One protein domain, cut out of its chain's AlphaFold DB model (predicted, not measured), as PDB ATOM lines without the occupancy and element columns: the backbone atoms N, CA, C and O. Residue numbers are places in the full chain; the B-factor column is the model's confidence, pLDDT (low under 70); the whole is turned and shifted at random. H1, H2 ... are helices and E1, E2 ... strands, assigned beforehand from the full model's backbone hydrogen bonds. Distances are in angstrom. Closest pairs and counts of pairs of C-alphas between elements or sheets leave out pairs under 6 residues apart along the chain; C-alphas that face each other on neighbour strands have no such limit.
ATOM      1  N   SER A   2      25.710 -38.657  24.099       64.31
ATOM      2  CA  SER A   2      24.509 -38.807  23.255       64.31
ATOM      3  C   SER A   2      24.905 -38.689  21.776       64.31
ATOM      4  O   SER A   2      25.968 -38.148  21.473       64.31
ATOM      5  N   ALA A   3      24.077 -39.150  20.834       65.00
ATOM      6  CA  ALA A   3      24.405 -39.017  19.408       65.00
ATOM      7  C   ALA A   3      24.668 -37.549  19.000       65.00
ATOM      8  O   ALA A   3      25.556 -37.276  18.193       65.00
ATOM      9  N   ALA A   4      23.936 -36.601  19.597       71.94
ATOM     10  CA  ALA A   4      24.126 -35.172  19.369       71.94
ATOM     11  C   ALA A   4      25.417 -34.651  20.021       71.94
ATOM     12  O   ALA A   4      26.197 -33.965  19.364       71.94
ATOM     13  N   ASP A   5      25.684 -35.015  21.276       72.38
ATOM     14  CA  ASP A   5      26.889 -34.565  21.984       72.38
ATOM     15  C   ASP A   5      28.157 -35.180  21.403       72.38
ATOM     16  O   ASP A   5      29.196 -34.527  21.378       72.38
ATOM     17  N   PHE A   6      28.079 -36.415  20.905       79.25
ATOM     18  CA  PHE A   6      29.185 -37.080  20.229       79.25
ATOM     19  C   PHE A   6      29.595 -36.272  19.002       79.25
ATOM     20  O   PHE A   6      30.761 -35.932  18.843       79.25
ATOM     21  N   MET A   7      28.621 -35.892  18.172       81.12
ATOM     22  CA  MET A   7      28.879 -35.103  16.968       81.12
ATOM     23  C   MET A   7      29.321 -33.671  17.280       81.12
ATOM     24  O   MET A   7      30.166 -33.137  16.567       81.12
ATOM     25  N   ASN A   8      28.787 -33.055  18.338       82.12
ATOM     26  CA  ASN A   8      29.133 -31.685  18.722       82.12
ATOM     27  C   ASN A   8      30.527 -31.568  19.356       82.12
ATOM     28  O   ASN A   8      31.145 -30.511  19.248       82.12
ATOM     29  N   ASN A   9      31.017 -32.630  20.002       76.69
ATOM     30  CA  ASN A   9      32.319 -32.641  20.670       76.69
ATOM     31  C   ASN A   9      33.388 -33.432  19.895       76.69
ATOM     32  O   ASN A   9      34.551 -33.434  20.282       76.69
ATOM     33  N   TYR A  10      33.055 -34.082  18.776       82.38
ATOM     34  CA  TYR A  10      34.055 -34.778  17.965       82.38
ATOM     35  C   TYR A  10      35.101 -33.802  17.401       82.38
ATOM     36  O   TYR A  10      34.775 -32.867  16.668       82.38
ATOM     37  N   GLY A  11      36.376 -34.035  17.723       78.44
ATOM     38  CA  GLY A  11      37.486 -33.149  17.368       78.44
ATOM     39  C   GLY A  11      37.699 -31.979  18.336       78.44
ATOM     40  O   GLY A  11      38.554 -31.133  18.068       78.44
ATOM     41  N   ILE A  12      36.955 -31.926  19.448       73.19
ATOM     42  CA  ILE A  12      37.061 -30.907  20.496       73.19
ATOM     43  C   ILE A  12      37.110 -31.620  21.859       73.19
ATOM     44  O   ILE A  12      36.150 -32.262  22.261       73.19
ATOM     45  N   GLY A  13      38.223 -31.521  22.589       65.94
ATOM     46  CA  GLY A  13      38.387 -32.229  23.870       65.94
ATOM     47  C   GLY A  13      38.901 -33.668  23.713       65.94
ATOM     48  O   GLY A  13      39.836 -33.912  22.954       65.94
ATOM     49  N   ASP A  14      38.335 -34.601  24.472       66.88
ATOM     50  CA  ASP A  14      38.730 -36.014  24.607       66.88
ATOM     51  C   ASP A  14      38.287 -36.918  23.438       66.88
ATOM     52  O   ASP A  14      38.795 -38.031  23.288       66.88
ATOM     53  N   LEU A  15      37.395 -36.446  22.558       80.31
ATOM     54  CA  LEU A  15      36.987 -37.166  21.349       80.31
ATOM     55  C   LEU A  15      37.918 -36.867  20.161       80.31
ATOM     56  O   LEU A  15      37.758 -35.866  19.460       80.31
ATOM     57  N   THR A  16      38.876 -37.760  19.902       83.81
ATOM     58  CA  THR A  16      39.847 -37.658  18.795       83.81
ATOM     59  C   THR A  16      39.573 -38.641  17.644       83.81
ATOM     60  O   THR A  16      38.594 -39.375  17.632       83.81
ATOM     61  N   ALA A  17      40.438 -38.685  16.627       85.38
ATOM     62  CA  ALA A  17      40.327 -39.699  15.578       85.38
ATOM     63  C   ALA A  17      40.454 -41.117  16.172       85.38
ATOM     64  O   ALA A  17      41.455 -41.433  16.811       85.38
ATOM     65  N   GLY A  18      39.448 -41.966  15.953       81.00
ATOM     66  CA  GLY A  18      39.380 -43.314  16.511       81.00
ATOM     67  C   GLY A  18      38.128 -44.064  16.059       81.00
ATOM     68  O   GLY A  18      37.266 -43.501  15.381       81.00
ATOM     69  N   THR A  19      38.047 -45.343  16.419       74.38
ATOM     70  CA  THR A  19      36.850 -46.167  16.211       74.38
ATOM     71  C   THR A  19      35.934 -46.014  17.416       74.38
ATOM     72  O   THR A  19      36.369 -46.223  18.546       74.38
ATOM     73  N   TYR A  20      34.670 -45.688  17.168       74.31
ATOM     74  CA  TYR A  20      33.644 -45.545  18.196       74.31
ATOM     75  C   TYR A  20      32.535 -46.560  17.943       74.31
ATOM     76  O   TYR A  20      32.101 -46.731  16.804       74.31
ATOM     77  N   VAL A  21      32.097 -47.240  18.998       63.12
ATOM     78  CA  VAL A  21      31.023 -48.236  18.938       63.12
ATOM     79  C   VAL A  21      29.754 -47.599  19.496       63.12
ATOM     80  O   VAL A  21      29.786 -46.989  20.564       63.12
ATOM     81  N   SER A  22      28.645 -47.697  18.761       60.22
ATOM     82  CA  SER A  22      27.329 -47.334  19.290       60.22
ATOM     83  C   SER A  22      26.886 -48.400  20.284       60.22
ATOM     84  O   SER A  22      26.823 -49.574  19.925       60.22
ATOM     85  N   VAL A  23      26.551 -47.986  21.496       61.62
ATOM     86  CA  VAL A  23      26.036 -48.853  22.559       61.62
ATOM     87  C   VAL A  23      24.591 -48.456  22.838       61.62
ATOM     88  O   VAL A  23      24.289 -47.262  22.910       61.62
ATOM     89  N   GLU A  24      23.687 -49.435  22.924       59.81
ATOM     90  CA  GLU A  24      22.323 -49.198  23.402       59.81
ATOM     91  C   GLU A  24      22.405 -48.810  24.880       59.81
ATOM     92  O   GLU A  24      22.852 -49.589  25.718       59.81
ATOM     93  N   THR A  25      22.042 -47.565  25.187       69.75
ATOM     94  CA  THR A  25      21.972 -47.066  26.560       69.75
ATOM     95  C   THR A  25      20.533 -47.185  27.034       69.75
ATOM     96  O   THR A  25      19.676 -46.399  26.622       69.75
ATOM     97  N   ASP A  26      20.268 -48.164  27.886       89.50
ATOM     98  CA  ASP A  26      19.077 -48.151  28.726       89.50
ATOM     99  C   ASP A  26      19.242 -47.111  29.846       89.50
ATOM    100  O   ASP A  26      20.338 -46.590  30.088       89.50
ATOM    101  N   THR A  27      18.149 -46.785  30.535       94.38
ATOM    102  CA  THR A  27      18.187 -45.890  31.693       94.38
ATOM    103  C   THR A  27      17.707 -46.582  32.959       94.38
ATOM    104  O   THR A  27      16.839 -47.457  32.925       94.38
ATOM    105  N   TRP A  28      18.280 -46.158  34.081       96.19
ATOM    106  CA  TRP A  28      17.789 -46.409  35.426       96.19
ATOM    107  C   TRP A  28      17.317 -45.066  35.989       96.19
ATOM    108  O   TRP A  28      18.120 -44.182  36.291       96.19
ATOM    109  N   GLY A  29      16.000 -44.860  36.007       95.56
ATOM    110  CA  GLY A  29      15.420 -43.525  36.120       95.56
ATOM    111  C   GLY A  29      15.792 -42.667  34.908       95.56
ATOM    112  O   GLY A  29      15.539 -43.046  33.760       95.56
ATOM    113  N   THR A  30      16.414 -41.516  35.156       95.88
ATOM    114  CA  THR A  30      16.949 -40.627  34.110       95.88
ATOM    115  C   THR A  30      18.438 -40.847  33.837       95.88
ATOM    116  O   THR A  30      18.964 -40.296  32.871       95.88
ATOM    117  N   SER A  31      19.115 -41.656  34.656       96.31
ATOM    118  CA  SER A  31      20.534 -41.964  34.490       96.31
ATOM    119  C   SER A  31      20.742 -43.025  33.399       96.31
ATOM    120  O   SER A  31      20.172 -44.116  33.496       96.31
ATOM    121  N   PRO A  32      21.533 -42.750  32.346       94.50
ATOM    122  CA  PRO A  32      21.877 -43.758  31.350       94.50
ATOM    123  C   PRO A  32      22.884 -44.752  31.932       94.50
ATOM    124  O   PRO A  32      23.820 -44.342  32.615       94.50
ATOM    125  N   TYR A  33      22.764 -46.036  31.606       95.19
ATOM    126  CA  TYR A  33      23.776 -47.026  31.967       95.19
ATOM    127  C   TYR A  33      24.218 -47.875  30.772       95.19
ATOM    128  O   TYR A  33      23.547 -47.943  29.741       95.19
ATOM    129  N   MET A  34      25.383 -48.507  30.912       93.75
ATOM    130  CA  MET A  34      25.967 -49.432  29.937       93.75
ATOM    131  C   MET A  34      26.630 -50.598  30.664       93.75
ATOM    132  O   MET A  34      27.293 -50.385  31.679       93.75
ATOM    133  N   PHE A  35      26.490 -51.808  30.126       94.75
ATOM    134  CA  PHE A  35      27.159 -53.003  30.633       94.75
ATOM    135  C   PHE A  35      28.144 -53.544  29.594       94.75
ATOM    136  O   PHE A  35      27.776 -53.785  28.447       94.75
ATOM    137  N   ASP A  36      29.399 -53.704  30.001       94.06
ATOM    138  CA  ASP A  36      30.458 -54.324  29.207       94.06
ATOM    139  C   ASP A  36      30.578 -55.800  29.618       94.06
ATOM    140  O   ASP A  36      31.054 -56.105  30.713       94.06
ATOM    141  N   GLU A  37      30.117 -56.712  28.756       92.38
ATOM    142  CA  GLU A  37      30.081 -58.159  29.031       92.38
ATOM    143  C   GLU A  37      31.478 -58.794  29.145       92.38
ATOM    144  O   GLU A  37      31.659 -59.754  29.895       92.38
ATOM    145  N   ASP A  38      32.477 -58.255  28.434       92.62
ATOM    146  CA  ASP A  38      33.843 -58.793  28.419       92.62
ATOM    147  C   ASP A  38      34.541 -58.554  29.764       92.62
ATOM    148  O   ASP A  38      35.249 -59.417  30.297       92.62
ATOM    149  N   THR A  39      34.332 -57.368  30.334       95.25
ATOM    150  CA  THR A  39      34.928 -56.956  31.608       95.25
ATOM    151  C   THR A  39      34.012 -57.209  32.807       95.25
ATOM    152  O   THR A  39      34.506 -57.350  33.928       95.25
ATOM    153  N   GLY A  40      32.698 -57.314  32.593       96.69
ATOM    154  CA  GLY A  40      31.682 -57.327  33.646       96.69
ATOM    155  C   GLY A  40      31.465 -55.952  34.291       96.69
ATOM    156  O   GLY A  40      31.110 -55.880  35.469       96.69
ATOM    157  N   THR A  41      31.735 -54.860  33.568       97.62
ATOM    158  CA  THR A  41      31.660 -53.492  34.109       97.62
ATOM    159  C   THR A  41      30.307 -52.855  33.811       97.62
ATOM    160  O   THR A  41      29.955 -52.659  32.650       97.62
ATOM    161  N   LEU A  42      29.575 -52.460  34.854       97.31
ATOM    162  CA  LEU A  42      28.360 -51.653  34.754       97.31
ATOM    163  C   LEU A  42      28.695 -50.175  34.994       97.31
ATOM    164  O   LEU A  42      29.041 -49.784  36.106       97.31
ATOM    165  N   THR A  43      28.575 -49.342  33.962       96.75
ATOM    166  CA  THR A  43      28.773 -47.887  34.062       96.75
ATOM    167  C   THR A  43      27.430 -47.173  34.127       96.75
ATOM    168  O   THR A  43      26.612 -47.346  33.230       96.75
ATOM    169  N   ILE A  44      27.224 -46.341  35.146       97.06
ATOM    170  CA  ILE A  44      26.028 -45.525  35.378       97.06
ATOM    171  C   ILE A  44      26.425 -44.055  35.216       97.06
ATOM    172  O   ILE A  44      27.345 -43.573  35.873       97.06
ATOM    173  N   GLY A  45      25.773 -43.347  34.300       95.44
ATOM    174  CA  GLY A  45      26.061 -41.954  33.972       95.44
ATOM    175  C   GLY A  45      25.354 -40.942  34.873       95.44
ATOM    176  O   GLY A  45      24.581 -41.279  35.765       95.44
ATOM    177  N   ALA A  46      25.565 -39.659  34.603       95.88
ATOM    178  CA  ALA A  46      24.888 -38.595  35.335       95.88
ATOM    179  C   ALA A  46      23.361 -38.629  35.125       95.88
ATOM    180  O   ALA A  46      22.884 -38.796  34.001       95.88
ATOM    181  N   GLY A  47      22.604 -38.433  36.203       95.81
ATOM    182  CA  GLY A  47      21.141 -38.474  36.211       95.81
ATOM    183  C   GLY A  47      20.581 -38.891  37.568       95.81
ATOM    184  O   GLY A  47      21.328 -39.115  38.513       95.81
ATOM    185  N   GLU A  48      19.262 -38.990  37.659       97.94
ATOM    186  CA  GLU A  48      18.519 -39.391  38.859       97.94
ATOM    187  C   GLU A  48      18.083 -40.854  38.746       97.94
ATOM    188  O   GLU A  48      17.482 -41.242  37.740       97.94
ATOM    189  N   LEU A  49      18.372 -41.658  39.767       98.38
ATOM    190  CA  LEU A  49      17.996 -43.073  39.819       98.38
ATOM    191  C   LEU A  49      16.554 -43.233  40.328       98.38
ATOM    192  O   LEU A  49      16.110 -42.477  41.188       98.38
ATOM    193  N   SER A  50      15.824 -44.243  39.847       94.69
ATOM    194  CA  SER A  50      14.423 -44.505  40.235       94.69
ATOM    195  C   SER A  50      14.240 -45.504  41.392       94.69
ATOM    196  O   SER A  50      13.107 -45.773  41.786       94.69
ATOM    197  N   GLY A  51      15.328 -46.024  41.979       93.81
ATOM    198  CA  GLY A  51      15.303 -47.007  43.079       93.81
ATOM    199  C   GLY A  51      15.532 -48.450  42.630       93.81
ATOM    200  O   GLY A  51      15.617 -48.732  41.436       93.81
ATOM    201  N   TYR A  52      15.671 -49.375  43.586       93.81
ATOM    202  CA  TYR A  52      16.165 -50.733  43.312       93.81
ATOM    203  C   TYR A  52      15.302 -51.527  42.313       93.81
ATOM    204  O   TYR A  52      15.847 -52.301  41.528       93.81
ATOM    205  N   GLU A  53      13.978 -51.327  42.313       92.50
ATOM    206  CA  GLU A  53      13.040 -52.119  41.501       92.50
ATOM    207  C   GLU A  53      13.354 -52.034  40.001       92.50
ATOM    208  O   GLU A  53      13.284 -53.035  39.286       92.50
ATOM    209  N   GLU A  54      13.757 -50.848  39.542       93.94
ATOM    210  CA  GLU A  54      14.097 -50.562  38.145       93.94
ATOM    211  C   GLU A  54      15.600 -50.661  37.857       93.94
ATOM    212  O   GLU A  54      16.039 -50.338  36.751       93.94
ATOM    213  N   SER A  55      16.403 -51.098  38.832       95.50
ATOM    214  CA  SER A  55      17.841 -51.273  38.629       95.50
ATOM    215  C   SER A  55      18.124 -52.270  37.491       95.50
ATOM    216  O   SER A  55      17.324 -53.187  37.243       95.50
ATOM    217  N   PRO A  56      19.266 -52.143  36.789       94.75
ATOM    218  CA  PRO A  56      19.597 -53.013  35.657       94.75
ATOM    219  C   PRO A  56      19.593 -54.505  36.011       94.75
ATOM    220  O   PRO A  56      19.166 -55.333  35.208       94.75
ATOM    221  N   TRP A  57      20.027 -54.839  37.229       93.94
ATOM    222  CA  TRP A  57      20.139 -56.215  37.709       93.94
ATOM    223  C   TRP A  57      18.842 -56.786  38.289       93.94
ATOM    224  O   TRP A  57      18.620 -57.993  38.224       93.94
ATOM    225  N   ASN A  58      17.947 -55.952  38.825       93.38
ATOM    226  CA  ASN A  58      16.638 -56.424  39.284       93.38
ATOM    227  C   ASN A  58      15.615 -56.529  38.140       93.38
ATOM    228  O   ASN A  58      14.708 -57.361  38.190       93.38
ATOM    229  N   SER A  59      15.770 -55.723  37.087       91.00
ATOM    230  CA  SER A  59      14.881 -55.706  35.915       91.00
ATOM    231  C   SER A  59      15.224 -56.746  34.835       91.00
ATOM    232  O   SER A  59      14.614 -56.730  33.766       91.00
ATOM    233  N   ASP A  60      16.171 -57.655  35.104       87.62
ATOM    234  CA  ASP A  60      16.693 -58.676  34.172       87.62
ATOM    235  C   ASP A  60      17.357 -58.106  32.906       87.62
ATOM    236  O   ASP A  60      17.585 -58.832  31.937       87.62
ATOM    237  N   LYS A  61      17.684 -56.808  32.896       92.50
ATOM    238  CA  LYS A  61      18.394 -56.176  31.777       92.50
ATOM    239  C   LYS A  61      19.891 -56.485  31.797       92.50
ATOM    240  O   LYS A  61      20.518 -56.515  30.744       92.50
ATOM    241  N   VAL A  62      20.457 -56.709  32.981       94.12
ATOM    242  CA  VAL A  62      21.843 -57.142  33.190       94.12
ATOM    243  C   VAL A  62      21.833 -58.293  34.191       94.12
ATOM    244  O   VAL A  62      21.204 -58.191  35.237       94.12
ATOM    245  N   ASP A  63      22.524 -59.390  33.890       93.44
ATOM    246  CA  ASP A  63      22.681 -60.494  34.840       93.44
ATOM    247  C   ASP A  63      23.532 -60.040  36.039       93.44
ATOM    248  O   ASP A  63      24.693 -59.660  35.868       93.44
ATOM    249  N   SER A  64      22.971 -60.086  37.253       93.69
ATOM    250  CA  SER A  64      23.672 -59.701  38.486       93.69
ATOM    251  C   SER A  64      24.958 -60.494  38.709       93.69
ATOM    252  O   SER A  64      25.930 -59.940  39.216       93.69
ATOM    253  N   GLU A  65      24.997 -61.770  38.307       93.31
ATOM    254  CA  GLU A  65      26.190 -62.609  38.470       93.31
ATOM    255  C   GLU A  65      27.324 -62.195  37.520       93.31
ATOM    256  O   GLU A  65      28.499 -62.453  37.806       93.31
ATOM    257  N   ALA A  66      26.996 -61.530  36.410       95.81
ATOM    258  CA  ALA A  66      27.966 -61.056  35.432       95.81
ATOM    259  C   ALA A  66      28.615 -59.716  35.828       95.81
ATOM    260  O   ALA A  66      29.688 -59.384  35.315       95.81
ATOM    261  N   ILE A  67      28.003 -58.954  36.745       97.06
ATOM    262  CA  ILE A  67      28.530 -57.663  37.200       97.06
ATOM    263  C   ILE A  67      29.681 -57.895  38.186       97.06
ATOM    264  O   ILE A  67      29.507 -58.444  39.271       97.06
ATOM    265  N   LYS A  68      30.871 -57.430  37.807       97.50
ATOM    266  CA  LYS A  68      32.108 -57.507  38.603       97.50
ATOM    267  C   LYS A  68      32.563 -56.146  39.113       97.50
ATOM    268  O   LYS A  68      33.242 -56.070  40.133       97.50
ATOM    269  N   LYS A  69      32.202 -55.071  38.412       97.94
ATOM    270  CA  LYS A  69      32.574 -53.696  38.753       97.94
ATOM    271  C   LYS A  69      31.425 -52.747  38.441       97.94
ATOM    272  O   LYS A  69      30.807 -52.863  37.385       97.94
ATOM    273  N   VAL A  70      31.179 -51.791  39.330       97.94
ATOM    274  CA  VAL A  70      30.241 -50.683  39.100       97.94
ATOM    275  C   VAL A  70      31.031 -49.382  38.987       97.94
ATOM    276  O   VAL A  70      31.968 -49.160  39.749       97.94
ATOM    277  N   VAL A  71      30.677 -48.521  38.034       98.12
ATOM    278  CA  VAL A  71      31.315 -47.213  37.822       98.12
ATOM    279  C   VAL A  71      30.243 -46.132  37.774       98.12
ATOM    280  O   VAL A  71      29.380 -46.167  36.901       98.12
ATOM    281  N   LEU A  72      30.315 -45.148  38.669       97.50
ATOM    282  CA  LEU A  72      29.512 -43.927  38.593       97.50
ATOM    283  C   LEU A  72      30.291 -42.843  37.836       97.50
ATOM    284  O   LEU A  72      31.369 -42.421  38.255       97.50
ATOM    285  N   SER A  73      29.745 -42.390  36.708       93.75
ATOM    286  CA  SER A  73      30.367 -41.409  35.817       93.75
ATOM    287  C   SER A  73      29.566 -40.108  35.791       93.75
ATOM    288  O   SER A  73      28.522 -39.995  35.145       93.75
ATOM    289  N   GLY A  74      30.087 -39.098  36.491       91.31
ATOM    290  CA  GLY A  74      29.419 -37.813  36.693       91.31
ATOM    291  C   GLY A  74      28.412 -37.841  37.845       91.31
ATOM    292  O   GLY A  74      28.299 -38.831  38.557       91.31
ATOM    293  N   LYS A  75      27.691 -36.731  38.044       95.25
ATOM    294  CA  LYS A  75      26.779 -36.558  39.184       95.25
ATOM    295  C   LYS A  75      25.556 -37.477  39.065       95.25
ATOM    296  O   LYS A  75      24.680 -37.222  38.236       95.25
ATOM    297  N   VAL A  76      25.483 -38.494  39.917       98.06
ATOM    298  CA  VAL A  76      24.361 -39.440  40.002       98.06
ATOM    299  C   VAL A  76      23.562 -39.097  41.252       98.06
ATOM    300  O   VAL A  76      24.131 -39.018  42.330       98.06
ATOM    301  N   VAL A  77      22.261 -38.866  41.135       98.56
ATOM    302  CA  VAL A  77      21.403 -38.517  42.272       98.56
ATOM    303  C   VAL A  77      20.679 -39.768  42.750       98.56
ATOM    304  O   VAL A  77      19.959 -40.405  41.975       98.56
ATOM    305  N   ALA A  78      20.885 -40.124  44.017       98.56
ATOM    306  CA  ALA A  78      20.181 -41.228  44.651       98.56
ATOM    307  C   ALA A  78      18.692 -40.874  44.865       98.56
ATOM    308  O   ALA A  78      18.358 -39.708  45.094       98.56
ATOM    309  N   PRO A  79      17.785 -41.861  44.808       98.19
ATOM    310  CA  PRO A  79      16.374 -41.650  45.114       98.19
ATOM    311  C   PRO A  79      16.177 -41.429  46.621       98.19
ATOM    312  O   PRO A  79      16.973 -41.910  47.423       98.19
ATOM    313  N   GLU A  80      15.073 -40.791  47.021       98.12
ATOM    314  CA  GLU A  80      14.703 -40.621  48.444       98.12
ATOM    315  C   GLU A  80      14.710 -41.963  49.207       98.12
ATOM    316  O   GLU A  80      15.215 -42.058  50.328       98.12
ATOM    317  N   ASN A  81      14.220 -43.027  48.561       98.19
ATOM    318  CA  ASN A  81      14.339 -44.402  49.033       98.19
ATOM    319  C   ASN A  81      15.476 -45.131  48.300       98.19
ATOM    320  O   ASN A  81      15.262 -45.713  47.235       98.19
ATOM    321  N   THR A  89      17.527 -58.884  46.534       81.50
ATOM    322  CA  THR A  89      16.951 -59.748  47.567       81.50
ATOM    323  C   THR A  89      17.615 -61.120  47.513       81.50
ATOM    324  O   THR A  89      18.205 -61.489  46.500       81.50
ATOM    325  N   SER A  90      17.443 -61.943  48.553       69.56
ATOM    326  CA  SER A  90      18.008 -63.306  48.603       69.56
ATOM    327  C   SER A  90      17.619 -64.212  47.423       69.56
ATOM    328  O   SER A  90      18.172 -65.297  47.279       69.56
ATOM    329  N   ASN A  91      16.633 -63.807  46.619       71.38
ATOM    330  CA  ASN A  91      16.113 -64.573  45.494       71.38
ATOM    331  C   ASN A  91      16.440 -63.946  44.128       71.38
ATOM    332  O   ASN A  91      16.144 -64.582  43.117       71.38
ATOM    333  N   LYS A  92      16.965 -62.709  44.074       79.62
ATOM    334  CA  LYS A  92      17.219 -61.988  42.814       79.62
ATOM    335  C   LYS A  92      18.071 -60.732  43.009       79.62
ATOM    336  O   LYS A  92      17.783 -59.945  43.909       79.62
ATOM    337  N   GLY A  93      19.012 -60.496  42.090       78.00
ATOM    338  CA  GLY A  93      19.694 -59.208  41.933       78.00
ATOM    339  C   GLY A  93      20.842 -58.954  42.913       78.00
ATOM    340  O   GLY A  93      21.278 -57.816  43.037       78.00
ATOM    341  N   ASP A  94      21.303 -59.976  43.635       86.75
ATOM    342  CA  ASP A  94      22.380 -59.837  44.616       86.75
ATOM    343  C   ASP A  94      23.731 -59.604  43.918       86.75
ATOM    344  O   ASP A  94      24.144 -60.375  43.049       86.75
ATOM    345  N   LEU A  95      24.433 -58.538  44.304       93.88
ATOM    346  CA  LEU A  95      25.674 -58.084  43.668       93.88
ATOM    347  C   LEU A  95      26.926 -58.683  44.335       93.88
ATOM    348  O   LEU A  95      27.951 -58.019  44.491       93.88
ATOM    349  N   THR A  96      26.863 -59.961  44.719       92.62
ATOM    350  CA  THR A  96      27.936 -60.660  45.460       92.62
ATOM    351  C   THR A  96      29.272 -60.749  44.711       92.62
ATOM    352  O   THR A  96      30.319 -60.821  45.357       92.62
ATOM    353  N   ASN A  97      29.257 -60.714  43.372       94.88
ATOM    354  CA  ASN A  97      30.449 -60.798  42.517       94.88
ATOM    355  C   ASN A  97      31.132 -59.443  42.271       94.88
ATOM    356  O   ASN A  97      32.217 -59.410  41.683       94.88
ATOM    357  N   VAL A  98      30.535 -58.333  42.721       97.19
ATOM    358  CA  VAL A  98      31.125 -57.000  42.569       97.19
ATOM    359  C   VAL A  98      32.315 -56.852  43.511       97.19
ATOM    360  O   VAL A  98      32.188 -57.008  44.723       97.19
ATOM    361  N   THR A  99      33.481 -56.534  42.954       96.19
ATOM    362  CA  THR A  99      34.730 -56.358  43.711       96.19
ATOM    363  C   THR A  99      35.073 -54.891  43.963       96.19
ATOM    364  O   THR A  99      35.826 -54.590  44.890       96.19
ATOM    365  N   GLU A 100      34.520 -53.978  43.160       96.12
ATOM    366  CA  GLU A 100      34.832 -52.548  43.183       96.12
ATOM    367  C   GLU A 100      33.620 -51.702  42.750       96.12
ATOM    368  O   GLU A 100      32.954 -52.011  41.757       96.12
ATOM    369  N   ILE A 101      33.376 -50.601  43.473       96.81
ATOM    370  CA  ILE A 101      32.496 -49.508  43.045       96.81
ATOM    371  C   ILE A 101      33.354 -48.248  42.883       96.81
ATOM    372  O   ILE A 101      33.786 -47.644  43.864       96.81
ATOM    373  N   GLU A 102      33.601 -47.847  41.642       97.06
ATOM    374  CA  GLU A 102      34.369 -46.648  41.310       97.06
ATOM    375  C   GLU A 102      33.448 -45.425  41.210       97.06
ATOM    376  O   GLU A 102      32.347 -45.496  40.663       97.06
ATOM    377  N   GLY A 103      33.911 -44.278  41.713       96.56
ATOM    378  CA  GLY A 103      33.171 -43.018  41.616       96.56
ATOM    379  C   GLY A 103      32.021 -42.882  42.614       96.56
ATOM    380  O   GLY A 103      31.171 -42.019  42.425       96.56
ATOM    381  N   LEU A 104      31.987 -43.682  43.687       96.44
ATOM    382  CA  LEU A 104      30.903 -43.651  44.680       96.44
ATOM    383  C   LEU A 104      30.701 -42.265  45.328       96.44
ATOM    384  O   LEU A 104      29.576 -41.888  45.633       96.44
ATOM    385  N   SER A 105      31.758 -41.452  45.418       95.00
ATOM    386  CA  SER A 105      31.699 -40.044  45.845       95.00
ATOM    387  C   SER A 105      30.904 -39.115  44.914       95.00
ATOM    388  O   SER A 105      30.633 -37.973  45.276       95.00
ATOM    389  N   GLN A 106      30.535 -39.572  43.714       95.50
ATOM    390  CA  GLN A 106      29.661 -38.847  42.786       95.50
ATOM    391  C   GLN A 106      28.168 -39.104  43.033       95.50
ATOM    392  O   GLN A 106      27.331 -38.477  42.374       95.50
ATOM    393  N   LEU A 107      27.837 -40.024  43.943       98.25
ATOM    394  CA  LEU A 107      26.467 -40.298  44.345       98.25
ATOM    395  C   LEU A 107      25.986 -39.214  45.314       98.25
ATOM    396  O   LEU A 107      26.406 -39.154  46.464       98.25
ATOM    397  N   ASP A 108      25.088 -38.358  44.847       98.50
ATOM    398  CA  ASP A 108      24.421 -37.350  45.663       98.50
ATOM    399  C   ASP A 108      23.326 -38.018  46.506       98.50
ATOM    400  O   ASP A 108      22.271 -38.391  45.984       98.50
ATOM    401  N   THR A 109      23.592 -38.177  47.806       98.56
ATOM    402  CA  THR A 109      22.665 -38.770  48.784       98.56
ATOM    403  C   THR A 109      21.902 -37.730  49.609       98.56
ATOM    404  O   THR A 109      21.185 -38.103  50.532       98.56
ATOM    405  N   SER A 110      22.000 -36.436  49.282       98.25
ATOM    406  CA  SER A 110      21.455 -35.347  50.115       98.25
ATOM    407  C   SER A 110      19.937 -35.403  50.336       98.25
ATOM    408  O   SER A 110      19.438 -34.867  51.323       98.25
ATOM    409  N   ASN A 111      19.191 -36.083  49.460       97.56
ATOM    410  CA  ASN A 111      17.739 -36.264  49.581       97.56
ATOM    411  C   ASN A 111      17.325 -37.647  50.116       97.56
ATOM    412  O   ASN A 111      16.131 -37.930  50.185       97.56
TER     413      ASN A 111
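What this domain is: This is residues 2 to 81 and 89 to 111 of the 549 residues of the protein "BspA family leucine-rich repeat surface protein" of Enterococcus hirae (UniProt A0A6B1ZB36). With little regular structure, the domain is one twisted sheet of five strands with loops, among them residues 49 to 68, on one side; on the other an arm with short helix H1 reaches away, residues 8 to 14 standing free. The printed part has 103 residues, 36 in named elements, mostly strand, in the order H1 E1 E2 E3 E4 E5. The mixed sheet runs E1 E2 E3 E4 E5. The whole is compact, radius of gyration of the C-alphas 14.8 A, spanning 47 by 33 by 21 A.

Where its parts are: H1, residues 3 to 9, begins at C-alpha 3 (24.405, -39.017, 19.408). E1 is residues 26 to 28, E2 31 to 36, E3 41 to 48, 19.9 A long, E4 69 to 77, 19.2 A long, and E5 100 to 102, ending at C-alpha 102 (34.369, -46.648, 41.310).

How they stand to each other: H1, with every O i to N i+4 pair within hydrogen-bond range, is not on the sheet. E1, E2 and E3 form a meander, each the antiparallel neighbour of the one before, in two hairpins: N 28 and O 31 are 2.8 A apart, N 34 and O 43 2.9 A. E4 is parallel to E3, N 42 to O 69 2.8 A, and to E5, N 102 to O 70 2.8 A.

The domain as a whole: Residues 82 to 88 are not printed; C-alphas 81 and 89 are 15.6 A apart. Links H1 to E1 and E3 to E4 are long. Ten residues have pLDDT under 70, among them 21 to 25.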